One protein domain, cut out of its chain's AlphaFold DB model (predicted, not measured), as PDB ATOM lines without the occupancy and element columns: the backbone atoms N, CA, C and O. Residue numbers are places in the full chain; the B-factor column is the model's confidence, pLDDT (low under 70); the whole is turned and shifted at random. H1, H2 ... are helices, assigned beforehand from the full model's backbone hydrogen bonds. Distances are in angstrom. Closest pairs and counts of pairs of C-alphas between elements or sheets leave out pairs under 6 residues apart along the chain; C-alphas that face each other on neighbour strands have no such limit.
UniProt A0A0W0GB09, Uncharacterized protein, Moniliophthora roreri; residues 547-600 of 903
ATOM      1  N   ARG A 547      19.711  54.515  29.939       67.19
ATOM      2  CA  ARG A 547      20.073  55.360  31.083       67.19
ATOM      3  C   ARG A 547      20.860  54.601  32.154       67.19
ATOM      4  O   ARG A 547      21.769  55.155  32.753       67.19
ATOM      5  N   PHE A 548      20.566  53.313  32.350       68.56
ATOM      6  CA  PHE A 548      21.388  52.431  33.186       68.56
ATOM      7  C   PHE A 548      22.806  52.237  32.619       68.56
ATOM      8  O   PHE A 548      23.730  52.024  33.394       68.56
ATOM      9  N   VAL A 549      22.988  52.319  31.295       64.56
ATOM     10  CA  VAL A 549      24.307  52.280  30.638       64.56
ATOM     11  C   VAL A 549      25.011  53.647  30.675       64.56
ATOM     12  O   VAL A 549      26.234  53.682  30.767       64.56
ATOM     13  N   GLU A 550      24.271  54.761  30.663       62.97
ATOM     14  CA  GLU A 550      24.814  56.119  30.861       62.97
ATOM     15  C   GLU A 550      25.288  56.368  32.307       62.97
ATOM     16  O   GLU A 550      26.354  56.948  32.505       62.97
ATOM     17  N   ASP A 551      24.541  55.892  33.310       62.62
ATOM     18  CA  ASP A 551      24.868  56.021  34.742       62.62
ATOM     19  C   ASP A 551      25.942  54.998  35.220       62.62
ATOM     20  O   ASP A 551      26.240  54.905  36.414       62.62
ATOM     21  N   LEU A 552      26.515  54.197  34.311       68.56
ATOM     22  CA  LEU A 552      27.378  53.048  34.616       68.56
ATOM     23  C   LEU A 552      28.866  53.448  34.686       68.56
ATOM     24  O   LEU A 552      29.571  53.474  33.675       68.56
ATOM     25  N   ASP A 553      29.361  53.752  35.890       60.94
ATOM     26  CA  ASP A 553      30.761  54.156  36.089       60.94
ATOM     27  C   ASP A 553      31.745  53.032  35.703       60.94
ATOM     28  O   ASP A 553      31.742  51.933  36.264       60.94
ATOM     29  N   ILE A 554      32.634  53.345  34.756       58.75
ATOM     30  CA  ILE A 554      33.684  52.463  34.225       58.75
ATOM     31  C   ILE A 554      34.674  52.041  35.335       58.75
ATOM     32  O   ILE A 554      35.358  51.024  35.203       58.75
ATOM     33  N   GLY A 555      34.742  52.791  36.441       54.84
ATOM     34  CA  GLY A 555      35.525  52.453  37.627       54.84
ATOM     35  C   GLY A 555      34.920  51.383  38.548       54.84
ATOM     36  O   GLY A 555      35.651  50.862  39.398       54.84
ATOM     37  N   ASP A 556      33.633  51.021  38.428       74.88
ATOM     38  CA  ASP A 556      33.013  50.086  39.380       74.88
ATOM     39  C   ASP A 556      33.371  48.612  39.116       74.88
ATOM     40  O   ASP A 556      32.702  47.868  38.392       74.88
ATOM     41  N   SER A 557      34.405  48.161  39.827       71.19
ATOM     42  CA  SER A 557      34.834  46.762  39.885       71.19
ATOM     43  C   SER A 557      33.735  45.765  40.296       71.19
ATOM     44  O   SER A 557      33.797  44.604  39.878       71.19
ATOM     45  N   PHE A 558      32.724  46.172  41.077       77.00
ATOM     46  CA  PHE A 558      31.638  45.284  41.499       77.00
ATOM     47  C   PHE A 558      30.643  45.054  40.359       77.00
ATOM     48  O   PHE A 558      30.434  43.903  39.964       77.00
ATOM     49  N   THR A 559      30.078  46.114  39.778       79.88
ATOM     50  CA  THR A 559      29.137  45.983  38.656       79.88
ATOM     51  C   THR A 559      29.818  45.378  37.426       79.88
ATOM     52  O   THR A 559      29.226  44.507  36.788       79.88
ATOM     53  N   ALA A 560      31.090  45.697  37.155       78.06
ATOM     54  CA  ALA A 560      31.876  45.012  36.125       78.06
ATOM     55  C   ALA A 560      31.975  43.488  36.368       78.06
ATOM     56  O   ALA A 560      31.759  42.698  35.447       78.06
ATOM     57  N   SER A 561      32.222  43.058  37.613       80.81
ATOM     58  CA  SER A 561      32.280  41.632  37.982       80.81
ATOM     59  C   SER A 561      30.920  40.928  37.871       80.81
ATOM     60  O   SER A 561      30.852  39.758  37.485       80.81
ATOM     61  N   VAL A 562      29.823  41.628  38.183       84.00
ATOM     62  CA  VAL A 562      28.455  41.116  38.001       84.00
ATOM     63  C   VAL A 562      28.121  40.977  36.512       84.00
ATOM     64  O   VAL A 562      27.597  39.937  36.107       84.00
ATOM     65  N   ILE A 563      28.469  41.968  35.686       83.00
ATOM     66  CA  ILE A 563      28.270  41.929  34.229       83.00
ATOM     67  C   ILE A 563      29.068  40.779  33.605       83.00
ATOM     68  O   ILE A 563      28.492  39.999  32.852       83.00
ATOM     69  N   ASP A 564      30.342  40.595  33.956       80.44
ATOM     70  CA  ASP A 564      31.162  39.474  33.469       80.44
ATOM     71  C   ASP A 564      30.568  38.102  33.849       80.44
ATOM     72  O   ASP A 564      30.464  37.206  33.004       80.44
ATOM     73  N   CYS A 565      30.070  37.946  35.084       85.56
ATOM     74  CA  CYS A 565      29.343  36.738  35.493       85.56
ATOM     75  C   CYS A 565      28.088  36.491  34.635       85.56
ATOM     76  O   CYS A 565      27.826  35.351  34.247       85.56
ATOM     77  N   LEU A 566      27.324  37.540  34.311       85.25
ATOM     78  CA  LEU A 566      26.124  37.445  33.473       85.25
ATOM     79  C   LEU A 566      26.455  37.179  31.995       85.25
ATOM     80  O   LEU A 566      25.761  36.396  31.349       85.25
ATOM     81  N   VAL A 567      27.531  37.756  31.454       87.25
ATOM     82  CA  VAL A 567      27.999  37.493  30.083       87.25
ATOM     83  C   VAL A 567      28.461  36.040  29.941       87.25
ATOM     84  O   VAL A 567      28.060  35.358  28.996       87.25
ATOM     85  N   LYS A 568      29.231  35.523  30.909       84.50
ATOM     86  CA  LYS A 568      29.674  34.116  30.943       84.50
ATOM     87  C   LYS A 568      28.510  33.132  31.094       84.50
ATOM     88  O   LYS A 568      28.526  32.069  30.480       84.50
ATOM     89  N   GLU A 569      27.479  33.498  31.849       90.69
ATOM     90  CA  GLU A 569      26.222  32.749  31.960       90.69
ATOM     91  C   GLU A 569      25.425  32.736  30.643       90.69
ATOM     92  O   GLU A 569      24.957  31.684  30.206       90.69
ATOM     93  N   VAL A 570      25.300  33.881  29.963       85.31
ATOM     94  CA  VAL A 570      24.626  33.979  28.654       85.31
ATOM     95  C   VAL A 570      25.387  33.216  27.565       85.31
ATOM     96  O   VAL A 570      24.753  32.638  26.680       85.31
ATOM     97  N   ALA A 571      26.720  33.157  27.637       85.00
ATOM     98  CA  ALA A 571      27.533  32.309  26.767       85.00
ATOM     99  C   ALA A 571      27.279  30.811  27.029       85.00
ATOM    100  O   ALA A 571      26.968  30.075  26.094       85.00
ATOM    101  N   ASP A 572      27.314  30.369  28.291       81.12
ATOM    102  CA  ASP A 572      27.104  28.961  28.676       81.12
ATOM    103  C   ASP A 572      25.686  28.449  28.362       81.12
ATOM    104  O   ASP A 572      25.476  27.272  28.081       81.12
ATOM    105  N   ARG A 573      24.687  29.336  28.331       82.69
ATOM    106  CA  ARG A 573      23.333  28.995  27.861       82.69
ATOM    107  C   ARG A 573      23.261  28.692  26.371       82.69
ATOM    108  O   ARG A 573      22.358  27.974  25.958       82.69
ATOM    109  N   ARG A 574      24.181  29.210  25.552       79.88
ATOM    110  CA  ARG A 574      24.196  28.930  24.107       79.88
ATOM    111  C   ARG A 574      24.752  27.535  23.811       79.88
ATOM    112  O   ARG A 574      24.255  26.889  22.893       79.88
ATOM    113  N   SER A 575      25.699  27.042  24.612       78.56
ATOM    114  CA  SER A 575      26.252  25.680  24.502       78.56
ATOM    115  C   SER A 575      25.374  24.584  25.131       78.56
ATOM    116  O   SER A 575      25.542  23.415  24.800       78.56
ATOM    117  N   ARG A 576      24.412  24.932  25.997       80.06
ATOM    118  CA  ARG A 576      23.462  23.981  26.617       80.06
ATOM    119  C   ARG A 576      22.336  23.519  25.674       80.06
ATOM    120  O   ARG A 576      21.946  24.288  24.788       80.06
ATOM    121  N   PRO A 577      21.746  22.325  25.896       79.31
ATOM    122  CA  PRO A 577      20.514  21.888  25.228       79.31
ATOM    123  C   PRO A 577      19.298  22.736  25.645       79.31
ATOM    124  O   PRO A 577      19.265  23.294  26.741       79.31
ATOM    125  N   GLU A 578      18.282  22.811  24.774       67.44
ATOM    126  CA  GLU A 578      17.131  23.739  24.858       67.44
ATOM    127  C   GLU A 578      16.440  23.835  26.231       67.44
ATOM    128  O   GLU A 578      16.097  24.939  26.661       67.44
ATOM    129  N   GLY A 579      16.255  22.713  26.937       71.06
ATOM    130  CA  GLY A 579      15.602  22.697  28.252       71.06
ATOM    131  C   GLY A 579      16.360  23.500  29.315       71.06
ATOM    132  O   GLY A 579      15.765  24.295  30.045       71.06
ATOM    133  N   ASP A 580      17.688  23.369  29.339       68.12
ATOM    134  CA  ASP A 580      18.539  23.924  30.395       68.12
ATOM    135  C   ASP A 580      18.929  25.386  30.153       68.12
ATOM    136  O   ASP A 580      19.365  26.069  31.080       68.12
ATOM    137  N   ARG A 581      18.716  25.918  28.938       78.44
ATOM    138  CA  ARG A 581      19.002  27.329  28.580       78.44
ATOM    139  C   ARG A 581      18.242  28.346  29.442       78.44
ATOM    140  O   ARG A 581      18.611  29.523  29.511       78.44
ATOM    141  N   ARG A 582      17.155  27.906  30.082       74.25
ATOM    142  CA  ARG A 582      16.291  28.717  30.955       74.25
ATOM    143  C   ARG A 582      16.769  28.750  32.412       74.25
ATOM    144  O   ARG A 582      16.372  29.651  33.147       74.25
ATOM    145  N   ILE A 583      17.617  27.808  32.819       80.50
ATOM    146  CA  ILE A 583      18.085  27.627  34.199       80.50
ATOM    147  C   ILE A 583      19.388  28.420  34.401       80.50
ATOM    148  O   ILE A 583      20.200  28.512  33.484       80.50
ATOM    149  N   ILE A 584      19.593  29.013  35.586       82.12
ATOM    150  CA  ILE A 584      20.883  29.637  35.929       82.12
ATOM    151  C   ILE A 584      21.887  28.542  36.286       82.12
ATOM    152  O   ILE A 584      21.582  27.703  37.136       82.12
ATOM    153  N   ALA A 585      23.085  28.553  35.695       84.56
ATOM    154  CA  ALA A 585      24.111  27.581  36.057       84.56
ATOM    155  C   ALA A 585      24.470  27.697  37.549       84.56
ATOM    156  O   ALA A 585      24.732  28.786  38.063       84.56
ATOM    157  N   GLU A 586      24.546  26.567  38.257       81.62
ATOM    158  CA  GLU A 586      24.814  26.565  39.703       81.62
ATOM    159  C   GLU A 586      26.171  27.217  40.040       81.62
ATOM    160  O   GLU A 586      26.302  27.902  41.055       81.62
ATOM    161  N   ARG A 587      27.158  27.104  39.134       81.19
ATOM    162  CA  ARG A 587      28.445  27.819  39.214       81.19
ATOM    163  C   ARG A 587      28.269  29.345  39.221       81.19
ATOM    164  O   ARG A 587      28.898  30.021  40.023       81.19
ATOM    165  N   THR A 588      27.363  29.879  38.406       86.38
ATOM    166  CA  THR A 588      27.048  31.314  38.331       86.38
ATOM    167  C   THR A 588      26.299  31.773  39.580       86.38
ATOM    168  O   THR A 588      26.614  32.823  40.133       86.38
ATOM    169  N   VAL A 589      25.369  30.959  40.099       84.62
ATOM    170  CA  VAL A 589      24.712  31.224  41.393       84.62
ATOM    171  C   VAL A 589      25.743  31.261  42.529       84.62
ATOM    172  O   VAL A 589      25.673  32.142  43.387       84.62
ATOM    173  N   LYS A 590      26.727  30.352  42.523       82.75
ATOM    174  CA  LYS A 590      27.850  30.341  43.475       82.75
ATOM    175  C   LYS A 590      28.736  31.587  43.324       82.75
ATOM    176  O   LYS A 590      29.008  32.229  44.334       82.75
ATOM    177  N   SER A 591      29.098  31.999  42.105       82.69
ATOM    178  CA  SER A 591      29.870  33.231  41.861       82.69
ATOM    179  C   SER A 591      29.134  34.499  42.300       82.69
ATOM    180  O   SER A 591      29.710  35.315  43.012       82.69
ATOM    181  N   LEU A 592      27.847  34.652  41.968       83.25
ATOM    182  CA  LEU A 592      27.047  35.810  42.392       83.25
ATOM    183  C   LEU A 592      26.870  35.851  43.920       83.25
ATOM    184  O   LEU A 592      27.006  36.912  44.527       83.25
ATOM    185  N   ARG A 593      26.651  34.700  44.572       81.62
ATOM    186  CA  ARG A 593      26.661  34.606  46.046       81.62
ATOM    187  C   ARG A 593      28.033  34.940  46.638       81.62
ATOM    188  O   ARG A 593      28.081  35.569  47.688       81.62
ATOM    189  N   SER A 594      29.122  34.566  45.967       82.25
ATOM    190  CA  SER A 594      30.492  34.907  46.371       82.25
ATOM    191  C   SER A 594      30.758  36.412  46.278       82.25
ATOM    192  O   SER A 594      31.281  36.986  47.224       82.25
ATOM    193  N   LEU A 595      30.308  37.086  45.211       77.81
ATOM    194  CA  LEU A 595      30.389  38.550  45.085       77.81
ATOM    195  C   LEU A 595      29.587  39.268  46.185       77.81
ATOM    196  O   LEU A 595      30.085  40.218  46.784       77.81
ATOM    197  N   ILE A 596      28.386  38.776  46.513       73.38
ATOM    198  CA  ILE A 596      27.554  39.303  47.615       73.38
ATOM    199  C   ILE A 596      28.179  39.022  48.995       73.38
ATOM    200  O   ILE A 596      28.008  39.808  49.926       73.38
ATOM    201  N   ALA A 597      28.910  37.917  49.157       68.19
ATOM    202  CA  ALA A 597      29.668  37.637  50.375       68.19
ATOM    203  C   ALA A 597      30.916  38.530  50.479       68.19
ATOM    204  O   ALA A 597      31.187  39.072  51.545       68.19
ATOM    205  N   ALA A 598      31.638  38.738  49.375       59.78
ATOM    206  CA  ALA A 598      32.826  39.582  49.317       59.78
ATOM    207  C   ALA A 598      32.509  41.055  49.621       59.78
ATOM    208  O   ALA A 598      33.223  41.669  50.411       59.78
ATOM    209  N   SER A 599      31.411  41.604  49.084       53.66
ATOM    210  CA  SER A 599      30.986  42.972  49.414       53.66
ATOM    211  C   SER A 599      30.541  43.122  50.873       53.66
ATOM    212  O   SER A 599      30.785  44.161  51.475       53.66
ATOM    213  N   ARG A 600      29.977  42.076  51.491       44.28
ATOM    214  CA  ARG A 600      29.675  42.063  52.937       44.28
ATOM    215  C   ARG A 600      30.930  41.959  53.808       44.28
ATOM    216  O   ARG A 600      30.994  42.613  54.841       44.28
TER     217      ARG A 600
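What this domain is: This is residues 547 to 600 of the 903 residues of an uncharacterized protein of Moniliophthora roreri (UniProt A0A0W0GB09). The model is a helical hairpin: the long helix H2 and the somewhat shorter H3 lie side by side and run opposite ways, while the tiny helix H1 is set off near the end of H2 where H2 begins. Residues 574 to 580 stick out at the turning end of the hairpin. The printed part has 54 residues with three named helices, H1, H2 and H3 in that order, and no named strand; the class is all helix. It is loose, with a radius of gyration of the C-alphas of 13.1 A, and flat, with spans of 36 by 27 by 13 A.

How they stand to each other: H2, residues 557 to 575, touches H3, residues 586 to 600, with 9 pairs of C-alphas within 8 A. Their closest C-alphas, those of Cys 565 and Thr 588, are 6.5 A apart. The two run opposite ways at a shallow tilt of 4 degrees and form a hairpin, with centres 12.3 A apart. H1, residues 547 to 550, is apart from both H2 and H3. In H3 every O i to N i+4 pair is within hydrogen-bond range, in H2 13 of 15 are, and H1 is too short for such a pair.

Where its parts are: H2 measures 27.5 A from C-alpha 557 at (34.834, 46.762, 39.885) to C-alpha 575 at (26.252, 25.680, 24.502). H3 measures 21.0 A and ends at C-alpha 600, (29.675, 42.063, 52.937). H1 measures 4.8 A and begins at C-alpha 547, (20.073, 55.360, 31.083).

The domain as a whole: The two C-alphas farthest apart, those of Gly 555 and Gly 579, are 37.0 A apart. The printed part has no cut, and both links are short, with 6 residues between H1 and H2 and 10 between H2 and H3. Residues 574 to 580, of which 574 and 575 belong to H2, stand free. The mean pLDDT of the printed part is 75.8; it is under 70 at residues 547 to 555, 578, 580 and 597 to 600.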